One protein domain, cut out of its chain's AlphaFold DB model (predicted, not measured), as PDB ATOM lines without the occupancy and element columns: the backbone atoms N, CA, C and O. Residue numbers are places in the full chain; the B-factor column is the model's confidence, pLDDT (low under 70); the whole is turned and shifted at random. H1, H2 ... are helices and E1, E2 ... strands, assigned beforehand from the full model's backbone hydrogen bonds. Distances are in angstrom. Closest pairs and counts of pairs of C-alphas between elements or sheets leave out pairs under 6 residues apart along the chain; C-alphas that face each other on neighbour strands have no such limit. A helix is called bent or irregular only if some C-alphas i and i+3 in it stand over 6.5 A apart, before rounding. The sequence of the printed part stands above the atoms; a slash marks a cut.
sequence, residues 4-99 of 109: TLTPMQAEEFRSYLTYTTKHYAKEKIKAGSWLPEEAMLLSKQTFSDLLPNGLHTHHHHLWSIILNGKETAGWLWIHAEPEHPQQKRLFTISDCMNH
ATOM      1  N   THR A   4     216.215 194.101 230.322       88.94
ATOM      2  CA  THR A   4     214.996 194.851 230.630       88.94
ATOM      3  C   THR A   4     214.495 195.558 229.385       88.94
ATOM      4  O   THR A   4     215.270 196.199 228.678       88.94
ATOM      5  N   LEU A   5     213.194 195.447 229.131       89.19
ATOM      6  CA  LEU A   5     212.515 196.175 228.068       89.19
ATOM      7  C   LEU A   5     211.952 197.462 228.654       89.19
ATOM      8  O   LEU A   5     211.193 197.431 229.623       89.19
ATOM      9  N   THR A   6     212.338 198.586 228.071       90.56
ATOM     10  CA  THR A   6     211.854 199.910 228.471       90.56
ATOM     11  C   THR A   6     211.129 200.552 227.294       90.56
ATOM     12  O   THR A   6     211.539 200.322 226.157       90.56
ATOM     13  N   PRO A   7     210.030 201.300 227.503       90.44
ATOM     14  CA  PRO A   7     209.390 202.044 226.422       90.44
ATOM     15  C   PRO A   7     210.403 202.952 225.722       90.44
ATOM     16  O   PRO A   7     211.130 203.696 226.388       90.44
ATOM     17  N   MET A   8     210.457 202.859 224.394       90.19
ATOM     18  CA  MET A   8     211.408 203.620 223.590       90.19
ATOM     19  C   MET A   8     211.139 205.123 223.712       90.19
ATOM     20  O   MET A   8     209.994 205.567 223.602       90.19
ATOM     21  N   GLN A   9     212.195 205.911 223.915       89.94
ATOM     22  CA  GLN A   9     212.083 207.370 223.980       89.94
ATOM     23  C   GLN A   9     212.068 207.997 222.581       89.94
ATOM     24  O   GLN A   9     212.568 207.419 221.617       89.94
ATOM     25  N   ALA A  10     211.538 209.216 222.452       88.06
ATOM     26  CA  ALA A  10     211.418 209.898 221.159       88.06
ATOM     27  C   ALA A  10     212.770 210.084 220.434       88.06
ATOM     28  O   ALA A  10     212.852 209.974 219.210       88.06
ATOM     29  N   GLU A  11     213.843 210.341 221.177       87.50
ATOM     30  CA  GLU A  11     215.201 210.504 220.640       87.50
ATOM     31  C   GLU A  11     215.772 209.180 220.114       87.50
ATOM     32  O   GLU A  11     216.343 209.123 219.016       87.50
ATOM     33  N   GLU A  12     215.554 208.097 220.861       86.56
ATOM     34  CA  GLU A  12     215.921 206.741 220.454       86.56
ATOM     35  C   GLU A  12     215.116 206.311 219.230       86.56
ATOM     36  O   GLU A  12     215.689 205.776 218.285       86.56
ATOM     37  N   PHE A  13     213.822 206.639 219.187       89.12
ATOM     38  CA  PHE A  13     212.950 206.345 218.054       89.12
ATOM     39  C   PHE A  13     213.421 207.005 216.763       89.12
ATOM     40  O   PHE A  13     213.454 206.359 215.720       89.12
ATOM     41  N   ARG A  14     213.851 208.270 216.805       88.88
ATOM     42  CA  ARG A  14     214.404 208.947 215.617       88.88
ATOM     43  C   ARG A  14     215.668 208.255 215.100       88.88
ATOM     44  O   ARG A  14     215.861 208.143 213.884       88.88
ATOM     45  N   SER A  15     216.514 207.793 216.019       87.94
ATOM     46  CA  SER A  15     217.744 207.062 215.699       87.94
ATOM     47  C   SER A  15     217.429 205.683 215.118       87.94
ATOM     48  O   SER A  15     217.946 205.332 214.054       87.94
ATOM     49  N   TYR A  16     216.507 204.961 215.757       87.25
ATOM     50  CA  TYR A  16     215.969 203.685 215.304       87.25
ATOM     51  C   TYR A  16     215.378 203.800 213.899       87.25
ATOM     52  O   TYR A  16     215.830 203.100 212.998       87.25
ATOM     53  N   LEU A  17     214.453 204.738 213.679       88.88
ATOM     54  CA  LEU A  17     213.759 204.928 212.407       88.88
ATOM     55  C   LEU A  17     214.747 205.204 211.267       88.88
ATOM     56  O   LEU A  17     214.659 204.608 210.194       88.88
ATOM     57  N   THR A  18     215.740 206.064 211.513       89.25
ATOM     58  CA  THR A  18     216.788 206.376 210.529       89.25
ATOM     59  C   THR A  18     217.622 205.144 210.182       89.25
ATOM     60  O   THR A  18     217.956 204.932 209.011       89.25
ATOM     61  N   TYR A  19     217.977 204.345 211.188       88.69
ATOM     62  CA  TYR A  19     218.747 203.123 211.003       88.69
ATOM     63  C   TYR A  19     217.936 202.058 210.259       88.69
ATOM     64  O   TYR A  19     218.373 201.606 209.198       88.69
ATOM     65  N   THR A  20     216.753 201.701 210.767       87.81
ATOM     66  CA  THR A  20     215.929 200.618 210.213       87.81
ATOM     67  C   THR A  20     215.489 200.934 208.786       87.81
ATOM     68  O   THR A  20     215.598 200.080 207.913       87.81
ATOM     69  N   THR A  21     215.188 202.202 208.473       90.06
ATOM     70  CA  THR A  21     214.889 202.625 207.093       90.06
ATOM     71  C   THR A  21     216.045 202.300 206.143       90.06
ATOM     72  O   THR A  21     215.839 201.748 205.060       90.06
ATOM     73  N   LYS A  22     217.287 202.610 206.536       90.00
ATOM     74  CA  LYS A  22     218.468 202.315 205.712       90.00
ATOM     75  C   LYS A  22     218.755 200.816 205.649       90.00
ATOM     76  O   LYS A  22     219.137 200.320 204.591       90.00
ATOM     77  N   HIS A  23     218.619 200.114 206.770       88.75
ATOM     78  CA  HIS A  23     218.876 198.681 206.856       88.75
ATOM     79  C   HIS A  23     217.878 197.890 206.003       88.75
ATOM     80  O   HIS A  23     218.288 197.108 205.151       88.75
ATOM     81  N   TYR A  24     216.585 198.185 206.131       87.56
ATOM     82  CA  TYR A  24     215.519 197.552 205.362       87.56
ATOM     83  C   TYR A  24     215.668 197.780 203.857       87.56
ATOM     84  O   TYR A  24     215.561 196.835 203.078       87.56
ATOM     85  N   ALA A  25     216.012 199.007 203.440       89.81
ATOM     86  CA  ALA A  25     216.311 199.300 202.039       89.81
ATOM     87  C   ALA A  25     217.451 198.409 201.513       89.81
ATOM     88  O   ALA A  25     217.324 197.805 200.449       89.81
ATOM     89  N   LYS A  26     218.547 198.277 202.273       90.12
ATOM     90  CA  LYS A  26     219.685 197.419 201.903       90.12
ATOM     91  C   LYS A  26     219.307 195.944 201.825       90.12
ATOM     92  O   LYS A  26     219.690 195.287 200.863       90.12
ATOM     93  N   GLU A  27     218.555 195.435 202.796       89.75
ATOM     94  CA  GLU A  27     218.109 194.037 202.797       89.75
ATOM     95  C   GLU A  27     217.178 193.748 201.613       89.75
ATOM     96  O   GLU A  27     217.320 192.715 200.961       89.75
ATOM     97  N   LYS A  28     216.293 194.684 201.247       89.56
ATOM     98  CA  LYS A  28     215.422 194.550 200.067       89.56
ATOM     99  C   LYS A  28     216.177 194.591 198.742       89.56
ATOM    100  O   LYS A  28     215.831 193.826 197.841       89.56
ATOM    101  N   ILE A  29     217.223 195.414 198.635       92.25
ATOM    102  CA  ILE A  29     218.140 195.394 197.483       92.25
ATOM    103  C   ILE A  29     218.864 194.049 197.417       92.25
ATOM    104  O   ILE A  29     218.911 193.413 196.367       92.25
ATOM    105  N   LYS A  30     219.414 193.590 198.546       91.31
ATOM    106  CA  LYS A  30     220.166 192.332 198.637       91.31
ATOM    107  C   LYS A  30     219.300 191.114 198.315       91.31
ATOM    108  O   LYS A  30     219.782 190.176 197.691       91.31
ATOM    109  N   ALA A  31     218.027 191.149 198.700       90.62
ATOM    110  CA  ALA A  31     217.033 190.141 198.346       90.62
ATOM    111  C   ALA A  31     216.579 190.220 196.874       90.62
ATOM    112  O   ALA A  31     215.761 189.405 196.453       90.62
ATOM    113  N   GLY A  32     217.046 191.209 196.103       91.50
ATOM    114  CA  GLY A  32     216.620 191.446 194.723       91.50
ATOM    115  C   GLY A  32     215.165 191.899 194.597       91.50
ATOM    116  O   GLY A  32     214.608 191.860 193.506       91.50
ATOM    117  N   SER A  33     214.528 192.302 195.703       91.19
ATOM    118  CA  SER A  33     213.131 192.743 195.707       91.19
ATOM    119  C   SER A  33     212.977 194.163 195.172       91.19
ATOM    120  O   SER A  33     211.989 194.444 194.504       91.19
ATOM    121  N   TRP A  34     213.928 195.052 195.482       92.38
ATOM    122  CA  TRP A  34     213.882 196.471 195.112       92.38
ATOM    123  C   TRP A  34     215.151 196.912 194.390       92.38
ATOM    124  O   TRP A  34     216.250 196.444 194.699       92.38
ATOM    125  N   LEU A  35     214.999 197.872 193.477       93.69
ATOM    126  CA  LEU A  35     216.125 198.535 192.829       93.69
ATOM    127  C   LEU A  35     216.825 199.493 193.808       93.69
ATOM    128  O   LEU A  35     216.149 200.133 194.619       93.69
ATOM    129  N   PRO A  36     218.162 199.650 193.739       91.56
ATOM    130  CA  PRO A  36     218.902 200.540 194.636       91.56
ATOM    131  C   PRO A  36     218.409 201.990 194.651       91.56
ATOM    132  O   PRO A  36     218.445 202.640 195.697       91.56
ATOM    133  N   GLU A  37     217.944 202.484 193.504       92.69
ATOM    134  CA  GLU A  37     217.456 203.854 193.329       92.69
ATOM    135  C   GLU A  37     216.106 204.104 194.019       92.69
ATOM    136  O   GLU A  37     215.885 205.178 194.579       92.69
ATOM    137  N   GLU A  38     215.240 203.090 194.076       92.56
ATOM    138  CA  GLU A  38     213.901 203.187 194.670       92.56
ATOM    139  C   GLU A  38     213.869 202.710 196.123       92.56
ATOM    140  O   GLU A  38     213.028 203.145 196.910       92.56
ATOM    141  N   ALA A  39     214.806 201.848 196.520       92.12
ATOM    142  CA  ALA A  39     214.776 201.165 197.807       92.12
ATOM    143  C   ALA A  39     214.706 202.118 199.008       92.12
ATOM    144  O   ALA A  39     214.011 201.837 199.983       92.12
ATOM    145  N   MET A  40     215.402 203.259 198.956       92.75
ATOM    146  CA  MET A  40     215.357 204.234 200.050       92.75
ATOM    147  C   MET A  40     214.002 204.953 200.126       92.75
ATOM    148  O   MET A  40     213.527 205.236 201.226       92.75
ATOM    149  N   LEU A  41     213.382 205.253 198.981       93.50
ATOM    150  CA  LEU A  41     212.056 205.871 198.916       93.50
ATOM    151  C   LEU A  41     210.992 204.893 199.427       93.50
ATOM    152  O   LEU A  41     210.244 205.234 200.342       93.50
ATOM    153  N   LEU A  42     210.996 203.667 198.898       91.88
ATOM    154  CA  LEU A  42     210.065 202.602 199.274       91.88
ATOM    155  C   LEU A  42     210.183 202.248 200.755       91.88
ATOM    156  O   LEU A  42     209.175 202.074 201.434       91.88
ATOM    157  N   SER A  43     211.407 202.210 201.287       91.19
ATOM    158  CA  SER A  43     211.628 201.985 202.715       91.19
ATOM    159  C   SER A  43     211.007 203.096 203.565       91.19
ATOM    160  O   SER A  43     210.240 202.814 204.482       91.19
ATOM    161  N   LYS A  44     211.250 204.372 203.226       90.38
ATOM    162  CA  LYS A  44     210.643 205.509 203.941       90.38
ATOM    163  C   LYS A  44     209.116 205.470 203.901       90.38
ATOM    164  O   LYS A  44     208.490 205.740 204.923       90.38
ATOM    165  N   GLN A  45     208.536 205.149 202.745       91.38
ATOM    166  CA  GLN A  45     207.087 204.996 202.592       91.38
ATOM    167  C   GLN A  45     206.570 203.861 203.474       91.38
ATOM    168  O   GLN A  45     205.711 204.101 204.310       91.38
ATOM    169  N   THR A  46     207.203 202.685 203.411       89.75
ATOM    170  CA  THR A  46     206.837 201.520 204.233       89.75
ATOM    171  C   THR A  46     206.794 201.865 205.723       89.75
ATOM    172  O   THR A  46     205.813 201.569 206.396       89.75
ATOM    173  N   PHE A  47     207.824 202.529 206.260       88.44
ATOM    174  CA  PHE A  47     207.825 202.909 207.677       88.44
ATOM    175  C   PHE A  47     206.836 204.031 208.012       88.44
ATOM    176  O   PHE A  47     206.332 204.062 209.132       88.44
ATOM    177  N   SER A  48     206.540 204.931 207.071       88.06
ATOM    178  CA  SER A  48     205.515 205.968 207.266       88.06
ATOM    179  C   SER A  48     204.107 205.367 207.296       88.06
ATOM    180  O   SER A  48     203.289 205.785 208.110       88.06
ATOM    181  N   ASP A  49     203.855 204.352 206.467       87.19
ATOM    182  CA  ASP A  49     202.577 203.640 206.398       87.19
ATOM    183  C   ASP A  49     202.370 202.723 207.611       87.19
ATOM    184  O   ASP A  49     201.257 202.609 208.123       87.19
ATOM    185  N   LEU A  50     203.441 202.089 208.101       84.94
ATOM    186  CA  LEU A  50     203.388 201.243 209.296       84.94
ATOM    187  C   LEU A  50     203.298 202.049 210.598       84.94
ATOM    188  O   LEU A  50     202.735 201.565 211.572       84.94
ATOM    189  N   LEU A  51     203.875 203.254 210.650       87.31
ATOM    190  CA  LEU A  51     203.909 204.092 211.852       87.31
ATOM    191  C   LEU A  51     203.413 205.519 211.563       87.31
ATOM    192  O   LEU A  51     204.165 206.477 211.778       87.31
ATOM    193  N   PRO A  52     202.147 205.706 211.138       87.31
ATOM    194  CA  PRO A  52     201.605 207.023 210.795       87.31
ATOM    195  C   PRO A  52     201.661 208.015 211.966       87.31
ATOM    196  O   PRO A  52     201.827 209.212 211.753       87.31
ATOM    197  N   ASN A  53     201.587 207.516 213.207       87.75
ATOM    198  CA  ASN A  53     201.671 208.319 214.431       87.75
ATOM    199  C   ASN A  53     202.979 208.073 215.211       87.75
ATOM    200  O   ASN A  53     203.068 208.385 216.404       87.75
ATOM    201  N   GLY A  54     203.999 207.485 214.573       87.38
ATOM    202  CA  GLY A  54     205.270 207.145 215.215       87.38
ATOM    203  C   GLY A  54     205.079 206.234 216.434       87.38
ATOM    204  O   GLY A  54     204.381 205.224 216.355       87.38
ATOM    205  N   LEU A  55     205.656 206.623 217.577       85.25
ATOM    206  CA  LEU A  55     205.540 205.911 218.862       85.25
ATOM    207  C   LEU A  55     204.102 205.778 219.388       85.25
ATOM    208  O   LEU A  55     203.846 204.921 220.228       85.25
ATOM    209  N   HIS A  56     203.173 206.614 218.917       84.62
ATOM    210  CA  HIS A  56     201.768 206.578 219.330       84.62
ATOM    211  C   HIS A  56     200.883 205.777 218.369       84.62
ATOM    212  O   HIS A  56     199.658 205.809 218.491       84.62
ATOM    213  N   THR A  57     201.466 205.087 217.386       84.62
ATOM    214  CA  THR A  57     200.682 204.255 216.472       84.62
ATOM    215  C   THR A  57     200.041 203.112 217.254       84.62
ATOM    216  O   THR A  57     200.725 202.342 217.927       84.62
ATOM    217  N   HIS A  58     198.712 203.016 217.190       82.44
ATOM    218  CA  HIS A  58     197.958 201.986 217.899       82.44
ATOM    219  C   HIS A  58     198.462 200.594 217.532       82.44
ATOM    220  O   HIS A  58     198.781 200.343 216.377       82.44
ATOM    221  N   HIS A  59     198.514 199.694 218.515       82.44
ATOM    222  CA  HIS A  59     198.953 198.301 218.349       82.44
ATOM    223  C   HIS A  59     200.440 198.105 218.035       82.44
ATOM    224  O   HIS A  59     200.906 196.968 218.051       82.44
ATOM    225  N   HIS A  60     201.211 199.183 217.878       85.50
ATOM    226  CA  HIS A  60     202.659 199.116 217.756       85.50
ATOM    227  C   HIS A  60     203.325 199.401 219.101       85.50
ATOM    228  O   HIS A  60     203.202 200.477 219.682       85.50
ATOM    229  N   HIS A  61     204.072 198.420 219.586       87.12
ATOM    230  CA  HIS A  61     204.848 198.511 220.809       87.12
ATOM    231  C   HIS A  61     206.332 198.568 220.462       87.12
ATOM    232  O   HIS A  61     206.891 197.609 219.928       87.12
ATOM    233  N   LEU A  62     206.958 199.708 220.753       88.62
ATOM    234  CA  LEU A  62     208.383 199.936 220.543       88.62
ATOM    235  C   LEU A  62     209.103 199.996 221.889       88.62
ATOM    236  O   LEU A  62     208.794 200.830 222.747       88.62
ATOM    237  N   TRP A  63     210.085 199.119 222.059       90.00
ATOM    238  CA  TRP A  63     210.884 199.002 223.272       90.00
ATOM    239  C   TRP A  63     212.377 199.124 222.981       90.00
ATOM    240  O   TRP A  63     212.879 198.613 221.981       90.00
ATOM    241  N   SER A  64     213.090 199.745 223.911       89.25
ATOM    242  CA  SER A  64     214.545 199.726 223.997       89.25
ATOM    243  C   SER A  64     214.977 198.568 224.898       89.25
ATOM    244  O   SER A  64     214.478 198.405 226.020       89.25
ATOM    245  N   ILE A  65     215.891 197.743 224.391       89.19
ATOM    246  CA  ILE A  65     216.462 196.595 225.097       89.19
ATOM    247  C   ILE A  65     217.655 197.097 225.906       89.19
ATOM    248  O   ILE A  65     218.648 197.533 225.329       89.19
ATOM    249  N   ILE A  66     217.584 197.010 227.232       88.69
ATOM    250  CA  ILE A  66     218.655 197.441 228.134       88.69
ATOM    251  C   ILE A  66     219.331 196.214 228.757       88.69
ATOM    252  O   ILE A  66     218.672 195.381 229.385       88.69
ATOM    253  N   LEU A  67     220.652 196.113 228.615       88.00
ATOM    254  CA  LEU A  67     221.487 195.108 229.270       88.00
ATOM    255  C   LEU A  67     221.998 195.612 230.609       88.00
ATOM    256  O   LEU A  67     222.561 196.707 230.711       88.00
ATOM    257  N   ASN A  68     221.852 194.768 231.630       86.56
ATOM    258  CA  ASN A  68     222.373 195.000 232.979       86.56
ATOM    259  C   ASN A  68     221.996 196.393 233.541       86.56
ATOM    260  O   ASN A  68     222.738 196.962 234.341       86.56
ATOM    261  N   GLY A  69     220.869 196.958 233.086       80.25
ATOM    262  CA  GLY A  69     220.358 198.271 233.488       80.25
ATOM    263  C   GLY A  69     221.189 199.485 233.046       80.25
ATOM    264  O   GLY A  69     220.959 200.567 233.577       80.25
ATOM    265  N   LYS A  70     222.167 199.333 232.140       77.81
ATOM    266  CA  LYS A  70     223.090 200.429 231.777       77.81
ATOM    267  C   LYS A  70     223.283 200.640 230.282       77.81
ATOM    268  O   LYS A  70     223.483 201.776 229.870       77.81
ATOM    269  N   GLU A  71     223.273 199.577 229.486       81.00
ATOM    270  CA  GLU A  71     223.638 199.656 228.070       81.00
ATOM    271  C   GLU A  71     222.433 199.345 227.184       81.00
ATOM    272  O   GLU A  71     221.825 198.283 227.321       81.00
ATOM    273  N   THR A  72     222.098 200.251 226.262       81.69
ATOM    274  CA  THR A  72     221.096 199.978 225.228       81.69
ATOM    275  C   THR A  72     221.680 198.990 224.228       81.69
ATOM    276  O   THR A  72     222.550 199.308 223.421       81.69
ATOM    277  N   ALA A  73     221.190 197.762 224.303       84.19
ATOM    278  CA  ALA A  73     221.594 196.650 223.469       84.19
ATOM    279  C   ALA A  73     220.878 196.589 222.133       84.19
ATOM    280  O   ALA A  73     221.296 195.808 221.284       84.19
ATOM    281  N   GLY A  74     219.794 197.336 221.949       84.88
ATOM    282  CA  GLY A  74     218.977 197.195 220.762       84.88
ATOM    283  C   GLY A  74     217.567 197.728 220.920       84.88
ATOM    284  O   GLY A  74     217.217 198.332 221.936       84.88
ATOM    285  N   TRP A  75     216.761 197.448 219.905       86.81
ATOM    286  CA  TRP A  75     215.371 197.865 219.825       86.81
ATOM    287  C   TRP A  75     214.494 196.693 219.412       86.81
ATOM    288  O   TRP A  75     214.901 195.840 218.621       86.81
ATOM    289  N   LEU A  76     213.286 196.673 219.957       85.38
ATOM    290  CA  LEU A  76     212.276 195.671 219.679       85.38
ATOM    291  C   LEU A  76     210.985 196.371 219.277       85.38
ATOM    292  O   LEU A  76     210.438 197.153 220.056       85.38
ATOM    293  N   TRP A  77     210.489 196.054 218.087       87.06
ATOM    294  CA  TRP A  77     209.199 196.526 217.609       87.06
ATOM    295  C   TRP A  77     208.250 195.351 217.374       87.06
ATOM    296  O   TRP A  77     208.525 194.448 216.576       87.06
ATOM    297  N   ILE A  78     207.122 195.374 218.082       83.56
ATOM    298  CA  ILE A  78     206.062 194.374 217.974       83.56
ATOM    299  C   ILE A  78     204.772 195.053 217.536       83.56
ATOM    300  O   ILE A  78     204.370 196.061 218.115       83.56
ATOM    301  N   HIS A  79     204.103 194.461 216.553       82.38
ATOM    302  CA  HIS A  79     202.718 194.778 216.223       82.38
ATOM    303  C   HIS A  79     201.792 193.732 216.854       82.38
ATOM    304  O   HIS A  79     202.029 192.526 216.728       82.38
ATOM    305  N   ALA A  80     200.787 194.189 217.597       77.94
ATOM    306  CA  ALA A  80     199.883 193.357 218.386       77.94
ATOM    307  C   ALA A  80     198.421 193.727 218.110       77.94
ATOM    308  O   ALA A  80     197.846 194.599 218.768       77.94
ATOM    309  N   GLU A  81     197.804 193.036 217.153       71.88
ATOM    310  CA  GLU A  81     196.395 193.254 216.824       71.88
ATOM    311  C   GLU A  81     195.473 192.693 217.919       71.88
ATOM    312  O   GLU A  81     195.688 191.577 218.409       71.88
ATOM    313  N   PRO A  82     194.449 193.456 218.340       61.34
ATOM    314  CA  PRO A  82     193.626 193.108 219.492       61.34
ATOM    315  C   PRO A  82     192.568 192.042 219.174       61.34
ATOM    316  O   PRO A  82     192.115 191.364 220.094       61.34
ATOM    317  N   GLU A  83     192.195 191.846 217.904       54.59
ATOM    318  CA  GLU A  83     191.057 191.003 217.531       54.59
ATOM    319  C   GLU A  83     191.352 190.150 216.291       54.59
ATOM    320  O   GLU A  83     191.118 190.556 215.158       54.59
ATOM    321  N   HIS A  84     191.810 188.914 216.513       50.28
ATOM    322  CA  HIS A  84     191.584 187.832 215.557       50.28
ATOM    323  C   HIS A  84     190.528 186.885 216.159       50.28
ATOM    324  O   HIS A  84     190.725 186.436 217.294       50.28
ATOM    325  N   PRO A  85     189.438 186.523 215.444       53.34
ATOM    326  CA  PRO A  85     188.314 185.725 215.972       53.34
ATOM    327  C   PRO A  85     188.675 184.337 216.536       53.34
ATOM    328  O   PRO A  85     187.837 183.651 217.109       53.34
ATOM    329  N   GLN A  86     189.925 183.904 216.384       50.38
ATOM    330  CA  GLN A  86     190.445 182.626 216.860       50.38
ATOM    331  C   GLN A  86     191.625 182.854 217.813       50.38
ATOM    332  O   GLN A  86     192.756 182.580 217.436       50.38
ATOM    333  N   GLN A  87     191.366 183.404 219.009       46.03
ATOM    334  CA  GLN A  87     192.163 183.333 220.260       46.03
ATOM    335  C   GLN A  87     193.696 183.119 220.157       46.03
ATOM    336  O   GLN A  87     194.304 182.412 220.960       46.03
ATOM    337  N   LYS A  88     194.356 183.759 219.199       44.03
ATOM    338  CA  LYS A  88     195.809 183.814 219.062       44.03
ATOM    339  C   LYS A  88     196.134 185.275 218.843       44.03
ATOM    340  O   LYS A  88     195.886 185.809 217.768       44.03
ATOM    341  N   ARG A  89     196.660 185.928 219.882       46.69
ATOM    342  CA  ARG A  89     197.322 187.222 219.714       46.69
ATOM    343  C   ARG A  89     198.504 186.972 218.788       46.69
ATOM    344  O   ARG A  89     199.477 186.336 219.190       46.69
ATOM    345  N   LEU A  90     198.359 187.361 217.527       44.88
ATOM    346  CA  LEU A  90     199.435 187.257 216.561       44.88
ATOM    347  C   LEU A  90     200.369 188.431 216.835       44.88
ATOM    348  O   LEU A  90     200.075 189.568 216.489       44.88
ATOM    349  N   PHE A  91     201.464 188.154 217.534       49.84
ATOM    350  CA  PHE A  91     202.548 189.112 217.686       49.84
ATOM    351  C   PHE A  91     203.451 188.962 216.471       49.84
ATOM    352  O   PHE A  91     204.184 187.976 216.359       49.84
ATOM    353  N   THR A  92     203.384 189.910 215.543       51.56
ATOM    354  CA  THR A  92     204.380 189.987 214.478       51.56
ATOM    355  C   THR A  92     205.552 190.810 215.004       51.56
ATOM    356  O   THR A  92     205.428 191.990 215.336       51.56
ATOM    357  N   ILE A  93     206.707 190.156 215.147       57.12
ATOM    358  CA  ILE A  93     207.971 190.858 215.382       57.12
ATOM    359  C   ILE A  93     208.359 191.442 214.030       57.12
ATOM    360  O   ILE A  93     208.819 190.714 213.150       57.12
ATOM    361  N   SER A  94     208.089 192.732 213.845       59.09
ATOM    362  CA  SER A  94     208.356 193.401 212.571       59.09
ATOM    363  C   SER A  94     209.835 193.747 212.425       59.09
ATOM    364  O   SER A  94     210.345 193.784 211.308       59.09
ATOM    365  N   ASP A  95     210.519 194.004 213.544       63.47
ATOM    366  CA  ASP A  95     211.939 194.334 213.565       63.47
ATOM    367  C   ASP A  95     212.524 194.098 214.971       63.47
ATOM    368  O   ASP A  95     211.973 194.546 215.982       63.47
ATOM    369  N   CYS A  96     213.631 193.362 215.039       55.91
ATOM    370  CA  CYS A  96     214.384 193.116 216.264       55.91
ATOM    371  C   CYS A  96     215.858 193.335 215.949       55.91
ATOM    372  O   CYS A  96     216.491 192.527 215.264       55.91
ATOM    373  N   MET A  97     216.398 194.444 216.445       63.56
ATOM    374  CA  MET A  97     217.782 194.811 216.200       63.56
ATOM    375  C   MET A  97     218.595 194.622 217.475       63.56
ATOM    376  O   MET A  97     218.357 195.305 218.467       63.56
ATOM    377  N   ASN A  98     219.609 193.757 217.417       55.69
ATOM    378  CA  ASN A  98     220.619 193.611 218.463       55.69
ATOM    379  C   ASN A  98     221.883 194.399 218.083       55.69
ATOM    380  O   ASN A  98     222.660 193.986 217.226       55.69
ATOM    381  N   HIS A  99     222.132 195.508 218.772       54.09
ATOM    382  CA  HIS A  99     223.370 196.290 218.703       54.09
ATOM    383  C   HIS A  99     224.577 195.562 219.331       54.09
ATOM    384  O   HIS A  99     225.729 195.887 219.053       54.09
TER     385      HIS A  99
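Overview. This is residues 4 to 99 of the 109 residues of the protein "Acetyltransferase, GNAT family" of Bacillus mojavensis (UniProt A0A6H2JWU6). A strongly twisted sheet of four antiparallel strands has one face crossed by the long helix H1, while H2 folds back from H1's far end, off the sheet, so that the two helices make a tilted hairpin. The loop between E3 and E4 sticks out at residues 83 to 88. The 96 printed residues hold, along the chain, E1 H1 H2 E2 E3 E4; the sheet's order is E1 E2 E3 E4, and the class is mixed, helices and strands. The whole is only just compact, close to loose, with a radius of gyration of the C-alphas of 14.6 A, and spans 41 by 38 by 23 A.

Along the chain. In the sheet, E1 is residues 4 to 7, from C-alpha 4 at (214.996, 194.851, 230.630); E2 is 60 to 67, 22.4 A; E3 is 71 to 80, 26.4 A; E4 is 91 to 98, ending at C-alpha 98 at (220.619, 193.611, 218.463). H1 is residues 10 to 30, 29.9 A, and H2 is 36 to 50, 21.4 A.

Arrangement. E2, E3 and E4 form a meander, each strand the antiparallel neighbour of the one before. N 6 and O 64 of E1 and E2 are 3.0 A apart, N 63 and O 76 of E2 and E3 2.8 A, and N 77 and O 95 of E3 and E4 3.0 A, within hydrogen-bond range. E4 bends by 64 degrees at residue 94. H1 is on the sheet, two layers with the helix on one face, at a height of 10.0 A; it runs across the strands, at 80 degrees to E2 on the local plane. H1 and H2, a helical hairpin, touch, with Ala 25 and Ala 39 the closest C-alphas at 4.9 A, at a steep tilt of 45 degrees, opposite ways. H2 is not on the sheet. Every O i to N i+4 pair of H1 is within range, and 9 of 11 in H2, which is irregular: C-alphas 37 and 40 are 7.1 A apart.

Size, cuts and confidence. The farthest C-alphas, of Glu 37 and Gln 87, are 42.3 A apart. The printed part has no cut and no long link. Mean pLDDT of the printed part is 81.4; residues 82 to 99 are under 70.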